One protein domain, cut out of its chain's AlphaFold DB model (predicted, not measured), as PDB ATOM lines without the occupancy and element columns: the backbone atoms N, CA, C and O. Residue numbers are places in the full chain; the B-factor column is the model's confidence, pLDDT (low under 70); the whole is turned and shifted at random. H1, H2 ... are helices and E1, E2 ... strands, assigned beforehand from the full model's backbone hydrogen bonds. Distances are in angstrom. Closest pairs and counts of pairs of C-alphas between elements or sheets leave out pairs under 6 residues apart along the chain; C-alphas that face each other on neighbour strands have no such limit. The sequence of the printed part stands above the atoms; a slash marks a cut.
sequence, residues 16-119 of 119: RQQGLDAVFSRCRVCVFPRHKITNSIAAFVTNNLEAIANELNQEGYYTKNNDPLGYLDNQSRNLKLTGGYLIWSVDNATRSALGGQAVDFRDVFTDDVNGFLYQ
ATOM      1  N   ARG A  16     371.751 615.266 488.727       79.19
ATOM      2  CA  ARG A  16     372.483 616.185 489.610       79.19
ATOM      3  C   ARG A  16     373.997 616.046 489.495       79.19
ATOM      4  O   ARG A  16     374.694 617.059 489.524       79.19
ATOM      5  N   GLN A  17     374.517 614.836 489.290       76.94
ATOM      6  CA  GLN A  17     375.938 614.607 488.995       76.94
ATOM      7  C   GLN A  17     376.378 615.265 487.679       76.94
ATOM      8  O   GLN A  17     377.510 615.730 487.577       76.94
ATOM      9  N   GLN A  18     375.480 615.368 486.696       72.69
ATOM     10  CA  GLN A  18     375.710 616.112 485.451       72.69
ATOM     11  C   GLN A  18     375.539 617.636 485.618       72.69
ATOM     12  O   GLN A  18     375.664 618.386 484.651       72.69
ATOM     13  N   GLY A  19     375.261 618.114 486.837       72.44
ATOM     14  CA  GLY A  19     375.029 619.527 487.138       72.44
ATOM     15  C   GLY A  19     373.641 620.034 486.733       72.44
ATOM     16  O   GLY A  19     373.441 621.249 486.672       72.44
ATOM     17  N   LEU A  20     372.704 619.124 486.447       77.25
ATOM     18  CA  LEU A  20     371.308 619.420 486.135       77.25
ATOM     19  C   LEU A  20     370.488 619.312 487.418       77.25
ATOM     20  O   LEU A  20     370.544 618.299 488.112       77.25
ATOM     21  N   ASP A  21     369.725 620.349 487.738       79.69
ATOM     22  CA  ASP A  21     368.837 620.314 488.899       79.69
ATOM     23  C   ASP A  21     367.408 620.003 488.459       79.69
ATOM     24  O   ASP A  21     367.018 620.386 487.358       79.69
ATOM     25  N   ALA A  22     366.628 619.332 489.301       81.00
ATOM     26  CA  ALA A  22     365.235 619.014 489.009       81.00
ATOM     27  C   ALA A  22     364.350 619.326 490.216       81.00
ATOM     28  O   ALA A  22     364.740 619.073 491.357       81.00
ATOM     29  N   VAL A  23     363.169 619.884 489.960       81.00
ATOM     30  CA  VAL A  23     362.177 620.241 490.984       81.00
ATOM     31  C   VAL A  23     360.770 619.944 490.488       81.00
ATOM     32  O   VAL A  23     360.536 619.856 489.282       81.00
ATOM     33  N   PHE A  24     359.821 619.859 491.417       79.50
ATOM     34  CA  PHE A  24     358.410 619.917 491.065       79.50
ATOM     35  C   PHE A  24     357.918 621.357 490.922       79.50
ATOM     36  O   PHE A  24     358.248 622.222 491.732       79.50
ATOM     37  N   SER A  25     357.076 621.601 489.921       75.75
ATOM     38  CA  SER A  25     356.251 622.803 489.831       75.75
ATOM     39  C   SER A  25     354.854 622.433 489.348       75.75
ATOM     40  O   SER A  25     354.710 621.891 488.256       75.75
ATOM     41  N   ARG A  26     353.824 622.690 490.165       74.06
ATOM     42  CA  ARG A  26     352.429 622.282 489.904       74.06
ATOM     43  C   ARG A  26     352.308 620.818 489.453       74.06
ATOM     44  O   ARG A  26     351.788 620.534 488.379       74.06
ATOM     45  N   CYS A  27     352.875 619.894 490.232       74.75
ATOM     46  CA  CYS A  27     352.889 618.455 489.916       74.75
ATOM     47  C   CYS A  27     353.618 618.080 488.603       74.75
ATOM     48  O   CYS A  27     353.418 616.995 488.058       74.75
ATOM     49  N   ARG A  28     354.483 618.955 488.079       77.62
ATOM     50  CA  ARG A  28     355.286 618.708 486.869       77.62
ATOM     51  C   ARG A  28     356.756 618.664 487.209       77.62
ATOM     52  O   ARG A  28     357.206 619.400 488.083       77.62
ATOM     53  N   VAL A  29     357.503 617.831 486.495       82.25
ATOM     54  CA  VAL A  29     358.953 617.746 486.670       82.25
ATOM     55  C   VAL A  29     359.594 618.836 485.822       82.25
ATOM     56  O   VAL A  29     359.465 618.844 484.598       82.25
ATOM     57  N   CYS A  30     360.284 619.763 486.473       79.38
ATOM     58  CA  CYS A  30     361.058 620.816 485.834       79.38
ATOM     59  C   CYS A  30     362.545 620.514 486.005       79.38
ATOM     60  O   CYS A  30     363.005 620.372 487.136       79.38
ATOM     61  N   VAL A  31     363.301 620.446 484.909       80.94
ATOM     62  CA  VAL A  31     364.762 620.286 484.934       80.94
ATOM     63  C   VAL A  31     365.420 621.577 484.468       80.94
ATOM     64  O   VAL A  31     365.055 622.138 483.436       80.94
ATOM     65  N   PHE A  32     366.416 622.033 485.219       78.56
ATOM     66  CA  PHE A  32     367.179 623.246 484.961       78.56
ATOM     67  C   PHE A  32     368.546 622.894 484.379       78.56
ATOM     68  O   PHE A  32     369.460 622.502 485.120       78.56
ATOM     69  N   PRO A  33     368.724 623.032 483.058       69.69
ATOM     70  CA  PRO A  33     370.024 622.858 482.446       69.69
ATOM     71  C   PRO A  33     370.926 624.064 482.737       69.69
ATOM     72  O   PRO A  33     370.613 625.192 482.375       69.69
ATOM     73  N   ARG A  34     372.089 623.838 483.366       65.88
ATOM     74  CA  ARG A  34     373.124 624.882 483.540       65.88
ATOM     75  C   ARG A  34     373.920 625.183 482.259       65.88
ATOM     76  O   ARG A  34     374.543 626.236 482.164       65.88
ATOM     77  N   HIS A  35     373.919 624.268 481.287       62.78
ATOM     78  CA  HIS A  35     374.656 624.364 480.019       62.78
ATOM     79  C   HIS A  35     373.760 623.995 478.825       62.78
ATOM     80  O   HIS A  35     372.608 623.612 479.015       62.78
ATOM     81  N   LYS A  36     374.281 624.108 477.589       59.62
ATOM     82  CA  LYS A  36     373.548 623.762 476.356       59.62
ATOM     83  C   LYS A  36     372.865 622.397 476.478       59.62
ATOM     84  O   LYS A  36     373.517 621.393 476.747       59.62
ATOM     85  N   ILE A  37     371.562 622.393 476.222       63.84
ATOM     86  CA  ILE A  37     370.733 621.193 476.182       63.84
ATOM     87  C   ILE A  37     371.200 620.313 475.026       63.84
ATOM     88  O   ILE A  37     371.277 620.761 473.881       63.84
ATOM     89  N   THR A  38     371.496 619.054 475.320       63.88
ATOM     90  CA  THR A  38     371.664 618.006 474.315       63.88
ATOM     91  C   THR A  38     370.412 617.132 474.304       63.88
ATOM     92  O   THR A  38     369.863 616.818 475.360       63.88
ATOM     93  N   ASN A  39     369.963 616.702 473.120       68.69
ATOM     94  CA  ASN A  39     368.795 615.815 472.957       68.69
ATOM     95  C   ASN A  39     368.877 614.543 473.826       68.69
ATOM     96  O   ASN A  39     367.859 613.966 474.195       68.69
ATOM     97  N   SER A  40     370.090 614.130 474.204       73.25
ATOM     98  CA  SER A  40     370.351 613.027 475.130       73.25
ATOM     99  C   SER A  40     369.799 613.253 476.540       73.25
ATOM    100  O   SER A  40     369.320 612.300 477.145       73.25
ATOM    101  N   ILE A  41     369.825 614.486 477.066       76.12
ATOM    102  CA  ILE A  41     369.260 614.798 478.392       76.12
ATOM    103  C   ILE A  41     367.741 614.689 478.333       76.12
ATOM    104  O   ILE A  41     367.131 614.076 479.205       76.12
ATOM    105  N   ALA A  42     367.134 615.226 477.271       74.94
ATOM    106  CA  ALA A  42     365.691 615.158 477.107       74.94
ATOM    107  C   ALA A  42     365.198 613.707 476.995       74.94
ATOM    108  O   ALA A  42     364.245 613.324 477.673       74.94
ATOM    109  N   ALA A  43     365.902 612.873 476.221       78.56
ATOM    110  CA  ALA A  43     365.615 611.445 476.125       78.56
ATOM    111  C   ALA A  43     365.805 610.718 477.469       78.56
ATOM    112  O   ALA A  43     364.979 609.890 477.842       78.56
ATOM    113  N   PHE A  44     366.858 611.046 478.227       82.06
ATOM    114  CA  PHE A  44     367.108 610.441 479.536       82.06
ATOM    115  C   PHE A  44     365.993 610.749 480.541       82.06
ATOM    116  O   PHE A  44     365.493 609.828 481.185       82.06
ATOM    117  N   VAL A  45     365.592 612.020 480.660       81.62
ATOM    118  CA  VAL A  45     364.518 612.432 481.578       81.62
ATOM    119  C   VAL A  45     363.198 611.788 481.172       81.62
ATOM    120  O   VAL A  45     362.506 611.253 482.026       81.62
ATOM    121  N   THR A  46     362.891 611.758 479.873       82.50
ATOM    122  CA  THR A  46     361.659 611.141 479.355       82.50
ATOM    123  C   THR A  46     361.599 609.646 479.679       82.50
ATOM    124  O   THR A  46     360.592 609.167 480.188       82.50
ATOM    125  N   ASN A  47     362.699 608.913 479.480       83.38
ATOM    126  CA  ASN A  47     362.760 607.475 479.764       83.38
ATOM    127  C   ASN A  47     362.715 607.137 481.264       83.38
ATOM    128  O   ASN A  47     362.378 606.012 481.619       83.38
ATOM    129  N   ASN A  48     363.076 608.078 482.141       83.94
ATOM    130  CA  ASN A  48     363.154 607.866 483.591       83.94
ATOM    131  C   ASN A  48     362.174 608.748 484.377       83.94
ATOM    132  O   ASN A  48     362.352 608.948 485.580       83.94
ATOM    133  N   LEU A  49     361.155 609.297 483.713       82.38
ATOM    134  CA  LEU A  49     360.319 610.360 484.265       82.38
ATOM    135  C   LEU A  49     359.610 609.946 485.560       82.38
ATOM    136  O   LEU A  49     359.624 610.688 486.539       82.38
ATOM    137  N   GLU A  50     359.028 608.747 485.578       81.56
ATOM    138  CA  GLU A  50     358.312 608.205 486.737       81.56
ATOM    139  C   GLU A  50     359.242 608.021 487.947       81.56
ATOM    140  O   GLU A  50     358.898 608.393 489.071       81.56
ATOM    141  N   ALA A  51     360.452 607.504 487.718       83.56
ATOM    142  CA  ALA A  51     361.452 607.330 488.768       83.56
ATOM    143  C   ALA A  51     361.901 608.683 489.340       83.56
ATOM    144  O   ALA A  51     361.900 608.870 490.556       83.56
ATOM    145  N   ILE A  52     362.196 609.654 488.466       84.44
ATOM    146  CA  ILE A  52     362.567 611.020 488.864       84.44
ATOM    147  C   ILE A  52     361.445 611.662 489.687       84.44
ATOM    148  O   ILE A  52     361.710 612.265 490.725       84.44
ATOM    149  N   ALA A  53     360.191 611.510 489.259       83.31
ATOM    150  CA  ALA A  53     359.039 612.069 489.951       83.31
ATOM    151  C   ALA A  53     358.844 611.452 491.349       83.31
ATOM    152  O   ALA A  53     358.671 612.171 492.336       83.31
ATOM    153  N   ASN A  54     358.929 610.126 491.462       81.88
ATOM    154  CA  ASN A  54     358.821 609.439 492.748       81.88
ATOM    155  C   ASN A  54     359.945 609.836 493.715       81.88
ATOM    156  O   ASN A  54     359.696 610.042 494.903       81.88
ATOM    157  N   GLU A  55     361.167 609.991 493.216       82.56
ATOM    158  CA  GLU A  55     362.312 610.406 494.028       82.56
ATOM    159  C   GLU A  55     362.220 611.854 494.484       82.56
ATOM    160  O   GLU A  55     362.481 612.134 495.652       82.56
ATOM    161  N   LEU A  56     361.785 612.766 493.612       81.38
ATOM    162  CA  LEU A  56     361.523 614.153 493.992       81.38
ATOM    163  C   LEU A  56     360.458 614.237 495.093       81.38
ATOM    164  O   LEU A  56     360.580 615.039 496.018       81.38
ATOM    165  N   ASN A  57     359.437 613.379 495.037       80.00
ATOM    166  CA  ASN A  57     358.386 613.343 496.049       80.00
ATOM    167  C   ASN A  57     358.909 612.791 497.380       80.00
ATOM    168  O   ASN A  57     358.642 613.355 498.443       80.00
ATOM    169  N   GLN A  58     359.713 611.724 497.331       79.50
ATOM    170  CA  GLN A  58     360.403 611.204 498.511       79.50
ATOM    171  C   GLN A  58     361.345 612.248 499.117       79.50
ATOM    172  O   GLN A  58     361.357 612.423 500.333       79.50
ATOM    173  N   GLU A  59     362.100 612.983 498.301       76.56
ATOM    174  CA  GLU A  59     362.968 614.066 498.766       76.56
ATOM    175  C   GLU A  59     362.162 615.185 499.434       76.56
ATOM    176  O   GLU A  59     362.532 615.636 500.520       76.56
ATOM    177  N   GLY A  60     361.027 615.585 498.853       72.75
ATOM    178  CA  GLY A  60     360.093 616.534 499.462       72.75
ATOM    179  C   GLY A  60     359.580 616.063 500.828       72.75
ATOM    180  O   GLY A  60     359.561 616.835 501.790       72.75
ATOM    181  N   TYR A  61     359.253 614.774 500.946       69.94
ATOM    182  CA  TYR A  61     358.856 614.155 502.211       69.94
ATOM    183  C   TYR A  61     359.993 614.167 503.250       69.94
ATOM    184  O   TYR A  61     359.786 614.568 504.397       69.94
ATOM    185  N   TYR A  62     361.215 613.790 502.856       71.81
ATOM    186  CA  TYR A  62     362.384 613.760 503.746       71.81
ATOM    187  C   TYR A  62     362.835 615.149 504.202       71.81
ATOM    188  O   TYR A  62     363.232 615.329 505.355       71.81
ATOM    189  N   THR A  63     362.747 616.138 503.318       70.19
ATOM    190  CA  THR A  63     363.101 617.533 503.612       70.19
ATOM    191  C   THR A  63     362.011 618.272 504.387       70.19
ATOM    192  O   THR A  63     362.218 619.425 504.765       70.19
ATOM    193  N   LYS A  64     360.873 617.615 504.679       68.25
ATOM    194  CA  LYS A  64     359.674 618.225 505.280       68.25
ATOM    195  C   LYS A  64     359.247 619.480 504.522       68.25
ATOM    196  O   LYS A  64     358.849 620.477 505.130       68.25
ATOM    197  N   ASN A  65     359.373 619.444 503.198       69.50
ATOM    198  CA  ASN A  65     358.933 620.542 502.367       69.50
ATOM    199  C   ASN A  65     357.413 620.693 502.535       69.50
ATOM    200  O   ASN A  65     356.668 619.727 502.381       69.50
ATOM    201  N   ASN A  66     356.963 621.899 502.882       66.94
ATOM    202  CA  ASN A  66     355.540 622.203 503.041       66.94
ATOM    203  C   ASN A  66     354.807 622.237 501.683       66.94
ATOM    204  O   ASN A  66     353.581 622.256 501.644       66.94
ATOM    205  N   ASP A  67     355.562 622.245 500.579       69.75
ATOM    206  CA  ASP A  67     355.061 622.199 499.209       69.75
ATOM    207  C   ASP A  67     355.908 621.258 498.328       69.75
ATOM    208  O   ASP A  67     356.699 621.703 497.494       69.75
ATOM    209  N   PRO A  68     355.784 619.933 498.512       68.50
ATOM    210  CA  PRO A  68     356.600 618.957 497.789       68.50
ATOM    211  C   PRO A  68     356.289 618.903 496.284       68.50
ATOM    212  O   PRO A  68     357.111 618.420 495.513       68.50
ATOM    213  N   LEU A  69     355.126 619.414 495.862       72.81
ATOM    214  CA  LEU A  69     354.658 619.407 494.471       72.81
ATOM    215  C   LEU A  69     354.760 620.779 493.779       72.81
ATOM    216  O   LEU A  69     354.403 620.895 492.602       72.81
ATOM    217  N   GLY A  70     355.259 621.804 494.475       70.12
ATOM    218  CA  GLY A  70     355.556 623.114 493.896       70.12
ATOM    219  C   GLY A  70     354.320 623.928 493.488       70.12
ATOM    220  O   GLY A  70     354.343 624.557 492.428       70.12
ATOM    221  N   TYR A  71     353.223 623.875 494.254       70.06
ATOM    222  CA  TYR A  71     352.023 624.703 494.039       70.06
ATOM    223  C   TYR A  71     352.119 626.106 494.649       70.06
ATOM    224  O   TYR A  71     351.492 627.039 494.146       70.06
ATOM    225  N   LEU A  72     352.862 626.244 495.744       63.88
ATOM    226  CA  LEU A  72     353.105 627.481 496.486       63.88
ATOM    227  C   LEU A  72     354.356 628.215 495.998       63.88
ATOM    228  O   LEU A  72     354.508 629.403 496.300       63.88
ATOM    229  N   ASP A  73     355.242 627.543 495.254       57.41
ATOM    230  CA  ASP A  73     356.397 628.185 494.628       57.41
ATOM    231  C   ASP A  73     355.906 629.195 493.573       57.41
ATOM    232  O   ASP A  73     355.534 628.868 492.442       57.41
ATOM    233  N   ASN A  74     355.822 630.456 494.002       51.31
ATOM    234  CA  ASN A  74     355.530 631.594 493.150       51.31
ATOM    235  C   ASN A  74     356.629 631.671 492.087       51.31
ATOM    236  O   ASN A  74     357.707 632.225 492.324       51.31
ATOM    237  N   GLN A  75     356.314 631.153 490.897       51.75
ATOM    238  CA  GLN A  75     357.192 631.095 489.724       51.75
ATOM    239  C   GLN A  75     357.897 632.423 489.389       51.75
ATOM    240  O   GLN A  75     358.917 632.438 488.708       51.75
ATOM    241  N   SER A  76     357.404 633.547 489.909       44.78
ATOM    242  CA  SER A  76     357.957 634.887 489.730       44.78
ATOM    243  C   SER A  76     359.273 635.178 490.471       44.78
ATOM    244  O   SER A  76     359.872 636.214 490.197       44.78
ATOM    245  N   ARG A  77     359.730 634.347 491.426       46.28
ATOM    246  CA  ARG A  77     360.965 634.629 492.204       46.28
ATOM    247  C   ARG A  77     362.053 633.564 492.141       46.28
ATOM    248  O   ARG A  77     363.157 633.815 492.626       46.28
ATOM    249  N   ASN A  78     361.790 632.406 491.545       56.72
ATOM    250  CA  ASN A  78     362.815 631.383 491.421       56.72
ATOM    251  C   ASN A  78     363.748 631.762 490.258       56.72
ATOM    252  O   ASN A  78     363.416 631.555 489.095       56.72
ATOM    253  N   LEU A  79     364.916 632.335 490.573       51.34
ATOM    254  CA  LEU A  79     365.959 632.736 489.607       51.34
ATOM    255  C   LEU A  79     366.355 631.603 488.638       51.34
ATOM    256  O   LEU A  79     366.888 631.863 487.562       51.34
ATOM    257  N   LYS A  80     366.082 630.345 489.009       55.56
ATOM    258  CA  LYS A  80     366.274 629.167 488.157       55.56
ATOM    259  C   LYS A  80     365.278 629.108 486.990       55.56
ATOM    260  O   LYS A  80     365.663 628.682 485.910       55.56
ATOM    261  N   LEU A  81     364.039 629.577 487.171       55.47
ATOM    262  CA  LEU A  81     363.020 629.636 486.112       55.47
ATOM    263  C   LEU A  81     363.329 630.735 485.083       55.47
ATOM    264  O   LEU A  81     362.974 630.593 483.922       55.47
ATOM    265  N   THR A  82     364.042 631.794 485.483       57.25
ATOM    266  CA  THR A  82     364.438 632.908 484.598       57.25
ATOM    267  C   THR A  82     365.552 632.532 483.613       57.25
ATOM    268  O   THR A  82     365.753 633.219 482.617       57.25
ATOM    269  N   GLY A  83     366.302 631.457 483.890       59.66
ATOM    270  CA  GLY A  83     367.369 630.945 483.020       59.66
ATOM    271  C   GLY A  83     366.881 630.017 481.902       59.66
ATOM    272  O   GLY A  83     367.677 629.600 481.060       59.66
ATOM    273  N   GLY A  84     365.586 629.713 481.894       69.56
ATOM    274  CA  GLY A  84     364.977 628.698 481.058       69.56
ATOM    275  C   GLY A  84     365.025 627.306 481.693       69.56
ATOM    276  O   GLY A  84     366.017 626.907 482.306       69.56
ATOM    277  N   TYR A  85     363.936 626.559 481.562       75.56
ATOM    278  CA  TYR A  85     363.788 625.222 482.125       75.56
ATOM    279  C   TYR A  85     363.067 624.289 481.161       75.56
ATOM    280  O   TYR A  85     362.286 624.706 480.310       75.56
ATOM    281  N   LEU A  86     363.350 623.002 481.307       77.75
ATOM    282  CA  LEU A  86     362.673 621.939 480.588       77.75
ATOM    283  C   LEU A  86     361.541 621.412 481.460       77.75
ATOM    284  O   LEU A  86     361.749 621.178 482.651       77.75
ATOM    285  N   ILE A  87     360.360 621.231 480.881       81.06
ATOM    286  CA  ILE A  87     359.192 620.731 481.603       81.06
ATOM    287  C   ILE A  87     358.776 619.363 481.076       81.06
ATOM    288  O   ILE A  87     358.815 619.112 479.871       81.06
ATOM    289  N   TRP A  88     358.370 618.491 481.992       81.88
ATOM    290  CA  TRP A  88     357.726 617.229 481.673       81.88
ATOM    291  C   TRP A  88     356.443 617.053 482.458       81.88
ATOM    292  O   TRP A  88     356.361 617.319 483.663       81.88
ATOM    293  N   SER A  89     355.457 616.536 481.745       78.19
ATOM    294  CA  SER A  89     354.191 616.110 482.305       78.19
ATOM    295  C   SER A  89     354.271 614.635 482.662       78.19
ATOM    296  O   SER A  89     354.450 613.794 481.790       78.19
ATOM    297  N   VAL A  90     354.119 614.315 483.946       76.62
ATOM    298  CA  VAL A  90     353.949 612.924 484.391       76.62
ATOM    299  C   VAL A  90     352.583 612.393 483.957       76.62
ATOM    300  O   VAL A  90     351.650 613.176 483.756       76.62
ATOM    301  N   ASP A  91     352.444 611.083 483.789       77.94
ATOM    302  CA  ASP A  91     351.173 610.468 483.413       77.94
ATOM    303  C   ASP A  91     350.112 610.630 484.516       77.94
ATOM    304  O   ASP A  91     350.391 610.997 485.662       77.94
ATOM    305  N   ASN A  92     348.860 610.357 484.158       73.06
ATOM    306  CA  ASN A  92     347.731 610.590 485.046       73.06
ATOM    307  C   ASN A  92     347.748 609.708 486.306       73.06
ATOM    308  O   ASN A  92     347.335 610.160 487.373       73.06
ATOM    309  N   ALA A  93     348.227 608.466 486.193       75.38
ATOM    310  CA  ALA A  93     348.302 607.545 487.321       75.38
ATOM    311  C   ALA A  93     349.389 607.989 488.307       75.38
ATOM    312  O   ALA A  93     349.134 608.046 489.512       75.38
ATOM    313  N   THR A  94     350.550 608.408 487.800       74.38
ATOM    314  CA  THR A  94     351.627 608.982 488.613       74.38
ATOM    315  C   THR A  94     351.185 610.283 489.283       74.38
ATOM    316  O   THR A  94     351.385 610.438 490.485       74.38
ATOM    317  N   ARG A  95     350.480 611.189 488.584       74.00
ATOM    318  CA  ARG A  95     349.898 612.400 489.211       74.00
ATOM    319  C   ARG A  95     348.964 612.052 490.367       74.00
ATOM    320  O   ARG A  95     349.056 612.665 491.429       74.00
ATOM    321  N   SER A  96     348.079 611.073 490.184       75.62
ATOM    322  CA  SER A  96     347.194 610.612 491.258       75.62
ATOM    323  C   SER A  96     347.974 610.020 492.434       75.62
ATOM    324  O   SER A  96     347.651 610.331 493.578       75.62
ATOM    325  N   ALA A  97     349.016 609.225 492.174       76.25
ATOM    326  CA  ALA A  97     349.860 608.631 493.212       76.25
ATOM    327  C   ALA A  97     350.662 609.679 494.004       76.25
ATOM    328  O   ALA A  97     350.866 609.529 495.208       76.25
ATOM    329  N   LEU A  98     351.075 610.760 493.341       74.25
ATOM    330  CA  LEU A  98     351.786 611.883 493.949       74.25
ATOM    331  C   LEU A  98     350.874 612.807 494.773       74.25
ATOM    332  O   LEU A  98     351.380 613.587 495.574       74.25
ATOM    333  N   GLY A  99     349.550 612.726 494.604       74.88
ATOM    334  CA  GLY A  99     348.593 613.624 495.260       74.88
ATOM    335  C   GLY A  99     348.327 614.918 494.481       74.88
ATOM    336  O   GLY A  99     348.106 615.967 495.084       74.88
ATOM    337  N   GLY A 100     348.365 614.854 493.146       69.81
ATOM    338  CA  GLY A 100     348.028 615.965 492.252       69.81
ATOM    339  C   GLY A 100     346.645 616.572 492.530       69.81
ATOM    340  O   GLY A 100     345.716 615.861 492.922       69.81
ATOM    341  N   GLN A 101     346.474 617.883 492.325       69.38
ATOM    342  CA  GLN A 101     345.171 618.531 492.485       69.38
ATOM    343  C   GLN A 101     344.312 618.364 491.231       69.38
ATOM    344  O   GLN A 101     344.818 618.212 490.127       69.38
ATOM    345  N   ALA A 102     342.984 618.479 491.371       63.84
ATOM    346  CA  ALA A 102     342.030 618.361 490.258       63.84
ATOM    347  C   ALA A 102     342.327 619.301 489.065       63.84
ATOM    348  O   ALA A 102     341.921 619.017 487.938       63.84
ATOM    349  N   VAL A 103     343.027 620.417 489.302       65.88
ATOM    350  CA  VAL A 103     343.458 621.362 488.261       65.88
ATOM    351  C   VAL A 103     344.570 620.796 487.375       65.88
ATOM    352  O   VAL A 103     344.583 621.072 486.177       65.88
ATOM    353  N   ASP A 104     345.429 619.927 487.907       62.19
ATOM    354  CA  ASP A 104     346.539 619.309 487.171       62.19
ATOM    355  C   ASP A 104     346.066 618.225 486.199       62.19
ATOM    356  O   ASP A 104     346.782 617.873 485.268       62.19
ATOM    357  N   PHE A 105     344.843 617.720 486.375       64.06
ATOM    358  CA  PHE A 105     344.191 616.772 485.462       64.06
ATOM    359  C   PHE A 105     343.539 617.468 484.259       64.06
ATOM    360  O   PHE A 105     343.178 616.807 483.288       64.06
ATOM    361  N   ARG A 106     343.354 618.797 484.322       57.75
ATOM    362  CA  ARG A 106     342.753 619.594 483.236       57.75
ATOM    363  C   ARG A 106     343.791 620.084 482.235       57.75
ATOM    364  O   ARG A 106     343.495 620.160 481.047       57.75
ATOM    365  N   ASP A 107     344.998 620.372 482.709       55.94
ATOM    366  CA  ASP A 107     346.151 620.700 481.875       55.94
ATOM    367  C   ASP A 107     346.799 619.406 481.353       55.94
ATOM    368  O   ASP A 107     347.831 618.929 481.841       55.94
ATOM    369  N   VAL A 108     346.172 618.800 480.345       53.72
ATOM    370  CA  VAL A 108     346.811 617.756 479.537       53.72
ATOM    371  C   VAL A 108     347.755 618.461 478.563       53.72
ATOM    372  O   VAL A 108     347.416 618.715 477.411       53.72
ATOM    373  N   PHE A 109     348.934 618.845 479.051       56.81
ATOM    374  CA  PHE A 109     350.044 619.191 478.169       56.81
ATOM    375  C   PHE A 109     350.350 617.946 477.330       56.81
ATOM    376  O   PHE A 109     350.579 616.866 477.875       56.81
ATOM    377  N   THR A 110     350.252 618.087 476.013       52.91
ATOM    378  CA  THR A 110     350.525 617.024 475.042       52.91
ATOM    379  C   THR A 110     351.989 616.592 475.169       52.91
ATOM    380  O   THR A 110     352.834 617.413 475.517       52.91
ATOM    381  N   ASP A 111     352.330 615.335 474.876       55.22
ATOM    382  CA  ASP A 111     353.734 614.879 474.885       55.22
ATOM    383  C   ASP A 111     354.668 615.770 474.037       55.22
ATOM    384  O   ASP A 111     355.863 615.839 474.307       55.22
ATOM    385  N   ASP A 112     354.124 616.528 473.080       53.97
ATOM    386  CA  ASP A 112     354.833 617.522 472.263       53.97
ATOM    387  C   ASP A 112     355.553 618.631 473.054       53.97
ATOM    388  O   ASP A 112     356.454 619.281 472.524       53.97
ATOM    389  N   VAL A 113     355.177 618.871 474.314       59.75
ATOM    390  CA  VAL A 113     355.789 619.900 475.177       59.75
ATOM    391  C   VAL A 113     356.793 619.319 476.178       59.75
ATOM    392  O   VAL A 113     357.452 620.078 476.892       59.75
ATOM    393  N   ASN A 114     356.965 617.992 476.201       65.00
ATOM    394  CA  ASN A 114     357.961 617.322 477.034       65.00
ATOM    395  C   ASN A 114     359.379 617.632 476.540       65.00
ATOM    396  O   ASN A 114     359.725 617.409 475.381       65.00
ATOM    397  N   GLY A 115     360.222 618.154 477.431       60.12
ATOM    398  CA  GLY A 115     361.572 618.584 477.059       60.12
ATOM    399  C   GLY A 115     361.595 619.850 476.196       60.12
ATOM    400  O   GLY A 115     362.622 620.152 475.586       60.12
ATOM    401  N   PHE A 116     360.493 620.607 476.155       68.00
ATOM    402  CA  PHE A 116     360.487 621.941 475.573       68.00
ATOM    403  C   PHE A 116     361.157 622.928 476.532       68.00
ATOM    404  O   PHE A 116     360.876 622.928 477.734       68.00
ATOM    405  N   LEU A 117     362.045 623.773 476.005       67.06
ATOM    406  CA  LEU A 117     362.667 624.848 476.773       67.06
ATOM    407  C   LEU A 117     361.660 625.989 476.932       67.06
ATOM    408  O   LEU A 117     361.395 626.721 475.982       67.06
ATOM    409  N   TYR A 118     361.118 626.140 478.136       62.66
ATOM    410  CA  TYR A 118     360.383 627.334 478.540       62.66
ATOM    411  C   TYR A 118     361.388 628.377 479.016       62.66
ATOM    412  O   TYR A 118     362.209 628.060 479.873       62.66
ATOM    413  N   GLN A 119     361.346 629.584 478.449       59.41
ATOM    414  CA  GLN A 119     362.227 630.710 478.777       59.41
ATOM    415  C   GLN A 119     361.405 631.939 479.160       59.41
ATOM    416  O   GLN A 119     360.321 632.120 478.560       59.41
TER     417      GLN A 119
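What this domain is: This is residues 16 to 119 of the 119 residues of an uncharacterized protein of Methylococcaceae bacterium (UniProt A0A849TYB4). A small twisted sheet of four strands has two helices over one face: H2 crosses E1 and E2, and H1, which follows E2 after a short link, lies over E3. The short helix H3 is off the sheet, and two long loops, residues 63 to 84 and 99 to 115, join H2 to E3 and H3 to E4. The printed part has 104 residues, with three named helices and four named strands in the order E1 E2 H1 H2 E3 H3 E4; the sheet order is E1 E2 E3 E4, antiparallel throughout. The class is mixed, helices and strands, with 47 residues in named elements, under half. The whole is compact, with a radius of gyration of the C-alphas of 13.0 A and spans of 34 by 27 by 25 A.

How they stand to each other: Start at E1, residues 21 to 25, and E2, residues 28 to 32, an antiparallel hairpin at 149 degrees; look for N 23 and O 30, 2.9 A apart. E3, residues 85 to 88, is antiparallel to E2, with N 31 and O 86 at 2.8 A. E4, residues 116 to 118, is antiparallel to E3, with N 85 and O 118 at 2.8 A. The sheet is only just strongly twisted, its C-alphas up to 4.3 A off the best plane. H1, residues 39 to 47, and H2, residues 49 to 62, are on the same face, making two layers, helices on one face of a sheet. H1 has a height over the sheet of 10.0 A and lies over E3; on the local plane it stands at 28 degrees to E3, only just along the strands. H2, at a height over the sheet of 8.7 A, lies over E1 and E2, across the strands at 83 degrees to E1 on the local plane; its closest C-alphas to E1 are Leu 56 and Val 23, 6.8 A. H3, residues 92 to 98, is not on the sheet and only just touches H2, with 3 pairs of C-alphas within 8 A, the closest Glu 50 and Thr 94 at 7.0 A. In H1, H2 and H3 every O i to N i+4 pair is within hydrogen-bond range.

Where its parts are: Find C-alpha 21 at (368.837, 620.314, 488.899), where E1 begins; E1 and E2 each run 12.9 A. H1 is 12.3 A long; H2 runs 19.9 A from C-alpha 49 at (360.319, 610.360, 484.265). E3 covers 10.0 A, H3 9.9 A and E4 6.2 A, ending at C-alpha 118, (360.383, 627.334, 478.540).

The domain as a whole: The C-alphas farthest apart, of Lys 36 and Ala 102, are 34.9 A apart. The printed part has no cut. Mean pLDDT of the printed part is 70.4; look for values under 70 at residues 72 to 84 and 100 to 119, among others.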